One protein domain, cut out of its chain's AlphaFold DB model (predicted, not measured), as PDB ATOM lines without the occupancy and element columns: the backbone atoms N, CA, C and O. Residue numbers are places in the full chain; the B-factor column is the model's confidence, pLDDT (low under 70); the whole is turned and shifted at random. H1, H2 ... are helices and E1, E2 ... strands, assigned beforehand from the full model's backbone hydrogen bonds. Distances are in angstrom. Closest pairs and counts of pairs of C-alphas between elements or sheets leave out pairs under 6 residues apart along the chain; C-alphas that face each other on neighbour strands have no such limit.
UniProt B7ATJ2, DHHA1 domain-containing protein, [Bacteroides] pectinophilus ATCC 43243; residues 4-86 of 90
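What this domain is: This is residues 4 to 86 of the 90 residues of the protein "DHHA1 domain-containing protein" of [Bacteroides] pectinophilus ATCC 43243 (UniProt B7ATJ2). A twisted sheet of four strands is the middle layer of three, with H2 and H3 over one face and H1 over the other. The long hairpin of E1 and E2 makes one side of the sheet, and E4 with the short edge strand E3 makes the other side. The printed part has 83 residues with three named helices and four named strands, in the order H1, E1, E2, H2, E3, E4, H3; the sheet runs E1, E2, E4, E3, all antiparallel. The class is mixed, helices and strands. The whole is compact, with a radius of gyration of the C-alphas of 12.0 A, and spans 34 by 29 by 20 A.

How they stand to each other: Edge strand E1, residues 21 to 29, and inner strand E2, residues 32 to 39, form a hairpin at 164 degrees, with N 24 and O 36 at 2.9 A. E4, residues 60 to 66, is antiparallel to E2 at 157 degrees, with N 35 and O 63 at 2.9 A. E3, residues 55 to 57, forms a hairpin with E4 at 162 degrees, with N 57 and O 60 at 2.8 A. H2, residues 45 to 51, is on the sheet over E4 at a height of 6.3 A; the closest C-alphas of the two are those of Ser 46 and Ala 61, 5.1 A. It runs slantwise to the strands, but only just, at 33 degrees to E4 on the local plane. E2, H2 and E3 make a split strand-helix-strand unit, two strands running the same way with E4 between them in the sheet, and its crossover is right-handed. H3, residues 69 to 84, is on the same face at a height of 8.2 A, only just over E2, on which 3 of its 16 C-alphas fall. With residues 76 to 80 alone it only just touches H2, with 3 pairs of C-alphas within 8 A; the closest are those of Ile 48 and Gln 79, 6.1 A. Their tilt is steep, 64 degrees, opposite ways. H1, residues 4 to 14, is on the opposite face, over E1 and E2 at a height of 8.4 A; the C-alphas of Arg 14 and Ala 22, the closest of H1 and E1, are 5.2 A apart. H1 is apart from H2 and H3. Every O i to N i+4 pair is within hydrogen-bond range in H1 and H2, and 11 of 12 in H3.

Where its parts are: E1 is 24.9 A long from C-alpha 21 at (7.166, 44.921, -15.011), E2 22.9 A, E4 20.4 A and E3 7.2 A. H1 begins at C-alpha 4 (3.162, 27.077, -8.606) and is 16.0 A long; H2 is 9.9 A. H3, 22.3 A, ends at C-alpha 84 (4.978, 55.717, -15.590).

The domain as a whole: The C-alphas farthest apart, of Ile 30 and Lys 86, are 36.1 A apart. The printed part has no cut and no long link. Its mean pLDDT is 91.8; residues 4 to 5, 7 and 85 to 86 are under 70.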
ATOM      1  N   LYS A   4       1.782  26.954  -9.112       60.69
ATOM      2  CA  LYS A   4       3.162  27.077  -8.606       60.69
ATOM      3  C   LYS A   4       4.209  27.129  -9.717       60.69
ATOM      4  O   LYS A   4       5.121  27.947  -9.640       60.69
ATOM      5  N   ALA A   5       4.073  26.296 -10.750       66.25
ATOM      6  CA  ALA A   5       5.018  26.277 -11.867       66.25
ATOM      7  C   ALA A   5       4.977  27.602 -12.647       66.25
ATOM      8  O   ALA A   5       6.012  28.171 -12.983       66.25
ATOM      9  N   LEU A   6       3.770  28.136 -12.846       70.00
ATOM     10  CA  LEU A   6       3.547  29.418 -13.517       70.00
ATOM     11  C   LEU A   6       4.095  30.600 -12.703       70.00
ATOM     12  O   LEU A   6       4.687  31.520 -13.266       70.00
ATOM     13  N   GLY A   7       3.970  30.549 -11.372       69.69
ATOM     14  CA  GLY A   7       4.573  31.531 -10.468       69.69
ATOM     15  C   GLY A   7       6.102  31.582 -10.553       69.69
ATOM     16  O   GLY A   7       6.673  32.666 -10.479       69.69
ATOM     17  N   GLY A   8       6.760  30.436 -10.760       77.88
ATOM     18  CA  GLY A   8       8.213  30.369 -10.935       77.88
ATOM     19  C   GLY A   8       8.702  31.045 -12.221       77.88
ATOM     20  O   GLY A   8       9.696  31.763 -12.190       77.88
ATOM     21  N   ILE A   9       7.981  30.871 -13.334       81.56
ATOM     22  CA  ILE A   9       8.361  31.432 -14.644       81.56
ATOM     23  C   ILE A   9       8.335  32.963 -14.619       81.56
ATOM     24  O   ILE A   9       9.304  33.609 -15.015       81.56
ATOM     25  N   ILE A  10       7.247  33.559 -14.123       84.06
ATOM     26  CA  ILE A  10       7.116  35.021 -14.106       84.06
ATOM     27  C   ILE A  10       8.112  35.688 -13.149       84.06
ATOM     28  O   ILE A  10       8.569  36.799 -13.410       84.06
ATOM     29  N   GLU A  11       8.490  35.005 -12.067       81.12
ATOM     30  CA  GLU A  11       9.496  35.519 -11.143       81.12
ATOM     31  C   GLU A  11      10.864  35.647 -11.820       81.12
ATOM     32  O   GLU A  11      11.537  36.657 -11.644       81.12
ATOM     33  N   GLN A  12      11.240  34.682 -12.666       82.56
ATOM     34  CA  GLN A  12      12.484  34.751 -13.437       82.56
ATOM     35  C   GLN A  12      12.481  35.908 -14.443       82.56
ATOM     36  O   GLN A  12      13.481  36.614 -14.554       82.56
ATOM     37  N   LEU A  13      11.356  36.156 -15.123       82.75
ATOM     38  CA  LEU A  13      11.238  37.265 -16.081       82.75
ATOM     39  C   LEU A  13      11.433  38.637 -15.419       82.75
ATOM     40  O   LEU A  13      11.981  39.549 -16.032       82.75
ATOM     41  N   ARG A  14      11.020  38.794 -14.156       81.06
ATOM     42  CA  ARG A  14      11.225  40.040 -13.399       81.06
ATOM     43  C   ARG A  14      12.701  40.307 -13.076       81.06
ATOM     44  O   ARG A  14      13.087  41.459 -12.896       81.06
ATOM     45  N   LEU A  15      13.517  39.261 -12.951       84.44
ATOM     46  CA  LEU A  15      14.930  39.391 -12.579       84.44
ATOM     47  C   LEU A  15      15.806  39.900 -13.730       84.44
ATOM     48  O   LEU A  15      16.940  40.307 -13.483       84.44
ATOM     49  N   THR A  16      15.289  39.918 -14.961       84.00
ATOM     50  CA  THR A  16      15.976  40.497 -16.116       84.00
ATOM     51  C   THR A  16      16.284  41.977 -15.879       84.00
ATOM     52  O   THR A  16      15.450  42.748 -15.395       84.00
ATOM     53  N   ASP A  17      17.515  42.381 -16.191       84.25
ATOM     54  CA  ASP A  17      17.938  43.758 -15.970       84.25
ATOM     55  C   ASP A  17      17.167  44.739 -16.866       84.25
ATOM     56  O   ASP A  17      16.775  44.412 -17.985       84.25
ATOM     57  N   GLY A  18      16.878  45.927 -16.334       86.25
ATOM     58  CA  GLY A  18      16.032  46.930 -16.993       86.25
ATOM     59  C   GLY A  18      14.520  46.649 -16.993       86.25
ATOM     60  O   GLY A  18      13.749  47.542 -17.337       86.25
ATOM     61  N   VAL A  19      14.056  45.468 -16.563       91.38
ATOM     62  CA  VAL A  19      12.617  45.158 -16.490       91.38
ATOM     63  C   VAL A  19      12.004  45.734 -15.214       91.38
ATOM     64  O   VAL A  19      12.343  45.323 -14.104       91.38
ATOM     65  N   GLU A  20      11.057  46.664 -15.360       93.69
ATOM     66  CA  GLU A  20      10.238  47.137 -14.234       93.69
ATOM     67  C   GLU A  20       8.990  46.276 -14.023       93.69
ATOM     68  O   GLU A  20       8.618  46.031 -12.877       93.69
ATOM     69  N   VAL A  21       8.350  45.788 -15.093       95.19
ATOM     70  CA  VAL A  21       7.166  44.921 -15.011       95.19
ATOM     71  C   VAL A  21       7.316  43.723 -15.937       95.19
ATOM     72  O   VAL A  21       7.557  43.882 -17.129       95.19
ATOM     73  N   ALA A  22       7.117  42.528 -15.389       95.38
ATOM     74  CA  ALA A  22       6.945  41.296 -16.143       95.38
ATOM     75  C   ALA A  22       5.457  40.924 -16.193       95.38
ATOM     76  O   ALA A  22       4.759  40.950 -15.172       95.38
ATOM     77  N   ILE A  23       4.987  40.559 -17.384       94.88
ATOM     78  CA  ILE A  23       3.617  40.116 -17.646       94.88
ATOM     79  C   ILE A  23       3.698  38.687 -18.167       94.88
ATOM     80  O   ILE A  23       4.444  38.406 -19.103       94.88
ATOM     81  N   PHE A  24       2.923  37.788 -17.574       94.19
ATOM     82  CA  PHE A  24       2.745  36.437 -18.087       94.19
ATOM     83  C   PHE A  24       1.264  36.189 -18.330       94.19
ATOM     84  O   PHE A  24       0.451  36.329 -17.416       94.19
ATOM     85  N   LEU A  25       0.924  35.827 -19.560       93.38
ATOM     86  CA  LEU A  25      -0.438  35.565 -19.997       93.38
ATOM     87  C   LEU A  25      -0.510  34.189 -20.647       93.38
ATOM     88  O   LEU A  25       0.400  33.791 -21.372       93.38
ATOM     89  N   TYR A  26      -1.580  33.457 -20.366       92.62
ATOM     90  CA  TYR A  26      -1.842  32.167 -20.989       92.62
ATOM     91  C   TYR A  26      -3.344  31.942 -21.113       92.62
ATOM     92  O   TYR A  26      -4.116  32.334 -20.234       92.62
ATOM     93  N   GLU A  27      -3.739  31.332 -22.225       94.81
ATOM     94  CA  GLU A  27      -5.138  31.079 -22.545       94.81
ATOM     95  C   GLU A  27      -5.678  29.929 -21.682       94.81
ATOM     96  O   GLU A  27      -5.038  28.880 -21.547       94.81
ATOM     97  N   THR A  28      -6.835  30.138 -21.056       94.19
ATOM     98  CA  THR A  28      -7.534  29.152 -20.212       94.19
ATOM     99  C   THR A  28      -8.890  28.730 -20.769       94.19
ATOM    100  O   THR A  28      -9.437  27.721 -20.328       94.19
ATOM    101  N   GLY A  29      -9.381  29.441 -21.779       93.94
ATOM    102  CA  GLY A  29     -10.606  29.166 -22.520       93.94
ATOM    103  C   GLY A  29     -10.634  30.010 -23.792       93.94
ATOM    104  O   GLY A  29      -9.738  30.821 -24.003       93.94
ATOM    105  N   ILE A  30     -11.654  29.836 -24.635       95.12
ATOM    106  CA  ILE A  30     -11.776  30.597 -25.890       95.12
ATOM    107  C   ILE A  30     -11.774  32.093 -25.575       95.12
ATOM    108  O   ILE A  30     -12.717  32.590 -24.957       95.12
ATOM    109  N   HIS A  31     -10.723  32.794 -26.006       95.12
ATOM    110  CA  HIS A  31     -10.536  34.222 -25.738       95.12
ATOM    111  C   HIS A  31     -10.504  34.580 -24.247       95.12
ATOM    112  O   HIS A  31     -10.771  35.724 -23.898       95.12
ATOM    113  N   GLU A  32     -10.175  33.639 -23.363       97.12
ATOM    114  CA  GLU A  32     -10.012  33.873 -21.930       97.12
ATOM    115  C   GLU A  32      -8.548  33.669 -21.551       97.12
ATOM    116  O   GLU A  32      -7.977  32.607 -21.794       97.12
ATOM    117  N   TYR A  33      -7.949  34.663 -20.900       97.38
ATOM    118  CA  TYR A  33      -6.558  34.609 -20.473       97.38
ATOM    119  C   TYR A  33      -6.434  34.864 -18.981       97.38
ATOM    120  O   TYR A  33      -6.943  35.857 -18.453       97.38
ATOM    121  N   LYS A  34      -5.649  34.019 -18.314       96.19
ATOM    122  CA  LYS A  34      -5.100  34.355 -17.003       96.19
ATOM    123  C   LYS A  34      -3.867  35.218 -17.181       96.19
ATOM    124  O   LYS A  34      -2.928  34.839 -17.877       96.19
ATOM    125  N   VAL A  35      -3.868  36.357 -16.501       96.69
ATOM    126  CA  VAL A  35      -2.790  37.340 -16.520       96.69
ATOM    127  C   VAL A  35      -2.148  37.384 -15.142       96.69
ATOM    128  O   VAL A  35      -2.812  37.593 -14.128       96.69
ATOM    129  N   SER A  36      -0.837  37.195 -15.105       96.69
ATOM    130  CA  SER A  36       0.002  37.398 -13.930       96.69
ATOM    131  C   SER A  36       0.909  38.597 -14.166       96.69
ATOM    132  O   SER A  36       1.517  38.729 -15.227       96.69
ATOM    133  N   LEU A  37       1.012  39.461 -13.162       96.31
ATOM    134  CA  LEU A  37       1.811  40.678 -13.184       96.31
ATOM    135  C   LEU A  37       2.817  40.647 -12.037       96.31
ATOM    136  O   LEU A  37       2.477  40.294 -10.899       96.31
ATOM    137  N   ARG A  38       4.055  41.037 -12.322       96.31
ATOM    138  CA  ARG A  38       5.111  41.203 -11.323       96.31
ATOM    139  C   ARG A  38       5.847  42.504 -11.577       96.31
ATOM    140  O   ARG A  38       6.256  42.737 -12.706       96.31
ATOM    141  N   SER A  39       6.048  43.322 -10.547       95.31
ATOM    142  CA  SER A  39       6.865  44.534 -10.662       95.31
ATOM    143  C   SER A  39       8.106  44.491  -9.789       95.31
ATOM    144  O   SER A  39       8.157  43.822  -8.748       95.31
ATOM    145  N   LYS A  40       9.135  45.205 -10.239       93.50
ATOM    146  CA  LYS A  40      10.435  45.272  -9.582       93.50
ATOM    147  C   LYS A  40      10.451  46.330  -8.489       93.50
ATOM    148  O   LYS A  40      10.836  45.985  -7.373       93.50
ATOM    149  N   SER A  41      10.025  47.571  -8.758       91.38
ATOM    150  CA  SER A  41      10.352  48.670  -7.836       91.38
ATOM    151  C   SER A  41       9.312  49.772  -7.632       91.38
ATOM    152  O   SER A  41       9.038  50.092  -6.478       91.38
ATOM    153  N   TYR A  42       8.692  50.355  -8.658       91.31
ATOM    154  CA  TYR A  42       7.835  51.544  -8.500       91.31
ATOM    155  C   TYR A  42       6.441  51.412  -9.110       91.31
ATOM    156  O   TYR A  42       5.547  52.138  -8.687       91.31
ATOM    157  N   ILE A  43       6.197  50.450 -10.000       95.81
ATOM    158  CA  ILE A  43       4.848  50.227 -10.537       95.81
ATOM    159  C   ILE A  43       4.021  49.368  -9.579       95.81
ATOM    160  O   ILE A  43       4.453  48.288  -9.173       95.81
ATOM    161  N   ASP A  44       2.820  49.819  -9.234       97.44
ATOM    162  CA  ASP A  44       1.855  49.057  -8.444       97.44
ATOM    163  C   ASP A  44       0.988  48.197  -9.373       97.44
ATOM    164  O   ASP A  44       0.022  48.665  -9.989       97.44
ATOM    165  N   VAL A  45       1.329  46.910  -9.469       97.88
ATOM    166  CA  VAL A  45       0.598  45.963 -10.324       97.88
ATOM    167  C   VAL A  45      -0.730  45.517  -9.718       97.88
ATOM    168  O   VAL A  45      -1.590  45.034 -10.456       97.88
ATOM    169  N   SER A  46      -0.947  45.711  -8.410       98.38
ATOM    170  CA  SER A  46      -2.243  45.406  -7.787       98.38
ATOM    171  C   SER A  46      -3.334  46.316  -8.328       98.38
ATOM    172  O   SER A  46      -4.425  45.845  -8.629       98.38
ATOM    173  N   ARG A  47      -3.023  47.598  -8.548       98.06
ATOM    174  CA  ARG A  47      -3.964  48.571  -9.120       98.06
ATOM    175  C   ARG A  47      -4.381  48.209 -10.538       98.06
ATOM    176  O   ARG A  47      -5.555  48.329 -10.867       98.06
ATOM    177  N   ILE A  48      -3.435  47.727 -11.342       97.94
ATOM    178  CA  ILE A  48      -3.696  47.264 -12.711       97.94
ATOM    179  C   ILE A  48      -4.595  46.027 -12.674       97.94
ATOM    180  O   ILE A  48      -5.620  45.991 -13.344       97.94
ATOM    181  N   ALA A  49      -4.258  45.036 -11.844       98.19
ATOM    182  CA  ALA A  49      -5.071  43.831 -11.703       98.19
ATOM    183  C   ALA A  49      -6.494  44.145 -11.213       98.19
ATOM    184  O   ALA A  49      -7.452  43.629 -11.781       98.19
ATOM    185  N   MET A  50      -6.643  45.014 -10.205       98.19
ATOM    186  CA  MET A  50      -7.947  45.441  -9.679       98.19
ATOM    187  C   MET A  50      -8.786  46.182 -10.723       98.19
ATOM    188  O   MET A  50      -9.995  45.970 -10.780       98.19
ATOM    189  N   HIS A  51      -8.167  47.008 -11.574       98.06
ATOM    190  CA  HIS A  51      -8.867  47.682 -12.671       98.06
ATOM    191  C   HIS A  51      -9.553  46.684 -13.620       98.06
ATOM    192  O   HIS A  51     -10.651  46.947 -14.101       98.06
ATOM    193  N   PHE A  52      -8.949  45.510 -13.818       98.06
ATOM    194  CA  PHE A  52      -9.500  44.417 -14.623       98.06
ATOM    195  C   PHE A  52     -10.213  43.337 -13.787       98.06
ATOM    196  O   PHE A  52     -10.285  42.182 -14.201       98.06
ATOM    197  N   GLY A  53     -10.713  43.678 -12.595       97.69
ATOM    198  CA  GLY A  53     -11.515  42.773 -11.758       97.69
ATOM    199  C   GLY A  53     -10.731  41.664 -11.045       97.69
ATOM    200  O   GLY A  53     -11.326  40.729 -10.514       97.69
ATOM    201  N   GLY A  54      -9.401  41.741 -11.039       97.62
ATOM    202  CA  GLY A  54      -8.521  40.862 -10.274       97.62
ATOM    203  C   GLY A  54      -8.065  41.476  -8.952       97.62
ATOM    204  O   GLY A  54      -8.764  42.268  -8.323       97.62
ATOM    205  N   GLY A  55      -6.855  41.118  -8.524       97.12
ATOM    206  CA  GLY A  55      -6.271  41.632  -7.287       97.12
ATOM    207  C   GLY A  55      -4.895  41.052  -6.974       97.12
ATOM    208  O   GLY A  55      -4.288  40.355  -7.790       97.12
ATOM    209  N   GLY A  56      -4.388  41.362  -5.782       97.06
ATOM    210  CA  GLY A  56      -3.094  40.888  -5.290       97.06
ATOM    211  C   GLY A  56      -2.341  41.958  -4.508       97.06
ATOM    212  O   GLY A  56      -2.939  42.851  -3.914       97.06
ATOM    213  N   HIS A  57      -1.016  41.867  -4.517       97.12
ATOM    214  CA  HIS A  57      -0.110  42.777  -3.825       97.12
ATOM    215  C   HIS A  57       0.565  43.750  -4.790       97.12
ATOM    216  O   HIS A  57       0.685  43.478  -5.985       97.12
ATOM    217  N   VAL A  58       1.094  44.850  -4.244       97.19
ATOM    218  CA  VAL A  58       1.765  45.935  -4.987       97.19
ATOM    219  C   VAL A  58       2.803  45.428  -6.001       97.19
ATOM    220  O   VAL A  58       2.965  46.021  -7.063       97.19
ATOM    221  N   ARG A  59       3.488  44.315  -5.695       95.88
ATOM    222  CA  ARG A  59       4.537  43.705  -6.536       95.88
ATOM    223  C   ARG A  59       4.123  42.429  -7.263       95.88
ATOM    224  O   ARG A  59       4.878  41.945  -8.101       95.88
ATOM    225  N   ALA A  60       2.963  41.863  -6.939       95.94
ATOM    226  CA  ALA A  60       2.527  40.569  -7.445       95.94
ATOM    227  C   ALA A  60       1.002  40.478  -7.450       95.94
ATOM    228  O   ALA A  60       0.381  40.332  -6.400       95.94
ATOM    229  N   ALA A  61       0.407  40.533  -8.637       97.19
ATOM    230  CA  ALA A  61      -1.039  40.530  -8.805       97.19
ATOM    231  C   ALA A  61      -1.450  39.749 -10.057       97.19
ATOM    232  O   ALA A  61      -0.595  39.320 -10.836       97.19
ATOM    233  N   GLY A  62      -2.749  39.543 -10.238       97.38
ATOM    234  CA  GLY A  62      -3.277  38.900 -11.431       97.38
ATOM    235  C   GLY A  62      -4.773  39.103 -11.607       97.38
ATOM    236  O   GLY A  62      -5.490  39.447 -10.665       97.38
ATOM    237  N   CYS A  63      -5.231  38.889 -12.829       97.81
ATOM    238  CA  CYS A  63      -6.628  38.981 -13.233       97.81
ATOM    239  C   CYS A  63      -6.927  37.941 -14.320       97.81
ATOM    240  O   CYS A  63      -6.024  37.287 -14.849       97.81
ATOM    241  N   THR A  64      -8.209  37.764 -14.629       97.75
ATOM    242  CA  THR A  64      -8.653  37.013 -15.808       97.75
ATOM    243  C   THR A  64      -9.278  38.013 -16.764       97.75
ATOM    244  O   THR A  64     -10.132  38.794 -16.354       97.75
ATOM    245  N   MET A  65      -8.824  38.030 -18.012       97.88
ATOM    246  CA  MET A  65      -9.282  38.971 -19.035       97.88
ATOM    247  C   MET A  65      -9.846  38.207 -20.222       97.88
ATOM    248  O   MET A  65      -9.492  37.048 -20.440       97.88
ATOM    249  N   HIS A  66     -10.764  38.833 -20.952       97.44
ATOM    250  CA  HIS A  66     -11.395  38.243 -22.128       97.44
ATOM    251  C   HIS A  66     -11.117  39.109 -23.360       97.44
ATOM    252  O   HIS A  66     -11.089  40.335 -23.252       97.44
ATOM    253  N   GLY A  67     -10.921  38.481 -24.519       96.25
ATOM    254  CA  GLY A  67     -10.641  39.148 -25.790       96.25
ATOM    255  C   GLY A  67      -9.442  38.553 -26.520       96.25
ATOM    256  O   GLY A  67      -8.987  37.448 -26.221       96.25
ATOM    257  N   THR A  68      -8.924  39.287 -27.504       96.31
ATOM    258  CA  THR A  68      -7.692  38.879 -28.183       96.31
ATOM    259  C   THR A  68      -6.476  39.189 -27.312       96.31
ATOM    260  O   THR A  68      -6.479  40.132 -26.518       96.31
ATOM    261  N   VAL A  69      -5.393  38.428 -27.489       94.19
ATOM    262  CA  VAL A  69      -4.123  38.698 -26.796       94.19
ATOM    263  C   VAL A  69      -3.623  40.130 -27.030       94.19
ATOM    264  O   VAL A  69      -3.088  40.751 -26.116       94.19
ATOM    265  N   HIS A  70      -3.844  40.675 -28.230       95.81
ATOM    266  CA  HIS A  70      -3.444  42.033 -28.589       95.81
ATOM    267  C   HIS A  70      -4.211  43.082 -27.776       95.81
ATOM    268  O   HIS A  70      -3.601  43.989 -27.211       95.81
ATOM    269  N   ASP A  71      -5.528  42.922 -27.641       96.50
ATOM    270  CA  ASP A  71      -6.354  43.839 -26.848       96.50
ATOM    271  C   ASP A  71      -5.968  43.796 -25.370       96.50
ATOM    272  O   ASP A  71      -5.853  44.832 -24.718       96.50
ATOM    273  N   ILE A  72      -5.710  42.598 -24.844       97.12
ATOM    274  CA  ILE A  72      -5.285  42.405 -23.453       97.12
ATOM    275  C   ILE A  72      -3.955  43.116 -23.191       97.12
ATOM    276  O   ILE A  72      -3.846  43.856 -22.213       97.12
ATOM    277  N   ILE A  73      -2.961  42.939 -24.067       96.19
ATOM    278  CA  ILE A  73      -1.656  43.604 -23.938       96.19
ATOM    279  C   ILE A  73      -1.815  45.126 -24.003       96.19
ATOM    280  O   ILE A  73      -1.270  45.818 -23.145       96.19
ATOM    281  N   ASN A  74      -2.593  45.651 -24.954       97.00
ATOM    282  CA  ASN A  74      -2.801  47.096 -25.096       97.00
ATOM    283  C   ASN A  74      -3.510  47.703 -23.883       97.00
ATOM    284  O   ASN A  74      -3.099  48.748 -23.381       97.00
ATOM    285  N   ASN A  75      -4.532  47.025 -23.361       97.44
ATOM    286  CA  ASN A  75      -5.260  47.473 -22.177       97.44
ATOM    287  C   ASN A  75      -4.354  47.518 -20.938       97.44
ATOM    288  O   ASN A  75      -4.388  48.488 -20.179       97.44
ATOM    289  N   ILE A  76      -3.512  46.498 -20.739       96.88
ATOM    290  CA  ILE A  76      -2.525  46.494 -19.651       96.88
ATOM    291  C   ILE A  76      -1.477  47.595 -19.870       96.88
ATOM    292  O   ILE A  76      -1.150  48.310 -18.923       96.88
ATOM    293  N   GLY A  77      -0.988  47.761 -21.103       95.94
ATOM    294  CA  GLY A  77      -0.037  48.804 -21.496       95.94
ATOM    295  C   GLY A  77      -0.526  50.207 -21.138       95.94
ATOM    296  O   GLY A  77       0.181  50.944 -20.455       95.94
ATOM    297  N   ALA A  78      -1.778  50.529 -21.463       96.44
ATOM    298  CA  ALA A  78      -2.384  51.809 -21.099       96.44
ATOM    299  C   ALA A  78      -2.383  52.050 -19.576       96.44
ATOM    300  O   ALA A  78      -2.074  53.146 -19.111       96.44
ATOM    301  N   GLN A  79      -2.668  51.025 -18.764       96.62
ATOM    302  CA  GLN A  79      -2.623  51.152 -17.299       96.62
ATOM    303  C   GLN A  79      -1.199  51.323 -16.751       96.62
ATOM    304  O   GLN A  79      -1.013  51.964 -15.712       96.62
ATOM    305  N   LEU A  80      -0.195  50.763 -17.430       94.88
ATOM    306  CA  LEU A  80       1.214  50.970 -17.092       94.88
ATOM    307  C   LEU A  80       1.640  52.412 -17.373       94.88
ATOM    308  O   LEU A  80       2.235  53.047 -16.500       94.88
ATOM    309  N   GLU A  81       1.286  52.957 -18.536       93.50
ATOM    310  CA  GLU A  81       1.608  54.335 -18.930       93.50
ATOM    311  C   GLU A  81       1.073  55.365 -17.923       93.50
ATOM    312  O   GLU A  81       1.799  56.282 -17.524       93.50
ATOM    313  N   LEU A  82      -0.146  55.159 -17.410       93.31
ATOM    314  CA  LEU A  82      -0.750  56.001 -16.364       93.31
ATOM    315  C   LEU A  82       0.066  56.050 -15.061       93.31
ATOM    316  O   LEU A  82      -0.040  57.010 -14.292       93.31
ATOM    317  N   GLN A  83       0.856  55.013 -14.779       91.81
ATOM    318  CA  GLN A  83       1.740  54.968 -13.614       91.81
ATOM    319  C   GLN A  83       3.156  55.462 -13.935       91.81
ATOM    320  O   GLN A  83       3.779  56.085 -13.077       91.81
ATOM    321  N   MET A  84       3.654  55.248 -15.157       85.38
ATOM    322  CA  MET A  84       4.978  55.717 -15.590       85.38
ATOM    323  C   MET A  84       5.048  57.244 -15.722       85.38
ATOM    324  O   MET A  84       6.047  57.844 -15.326       85.38
ATOM    325  N   GLY A  85       3.972  57.890 -16.186       66.81
ATOM    326  CA  GLY A  85       3.895  59.352 -16.319       66.81
ATOM    327  C   GLY A  85       4.026  60.126 -15.000       66.81
ATOM    328  O   GLY A  85       4.265  61.329 -15.020       66.81
ATOM    329  N   LYS A  86       3.929  59.454 -13.845       56.59
ATOM    330  CA  LYS A  86       4.120  60.075 -12.525       56.59
ATOM    331  C   LYS A  86       5.584  60.259 -12.125       56.59
ATOM    332  O   LYS A  86       5.832  60.979 -11.175       56.59
TER     333      LYS A  86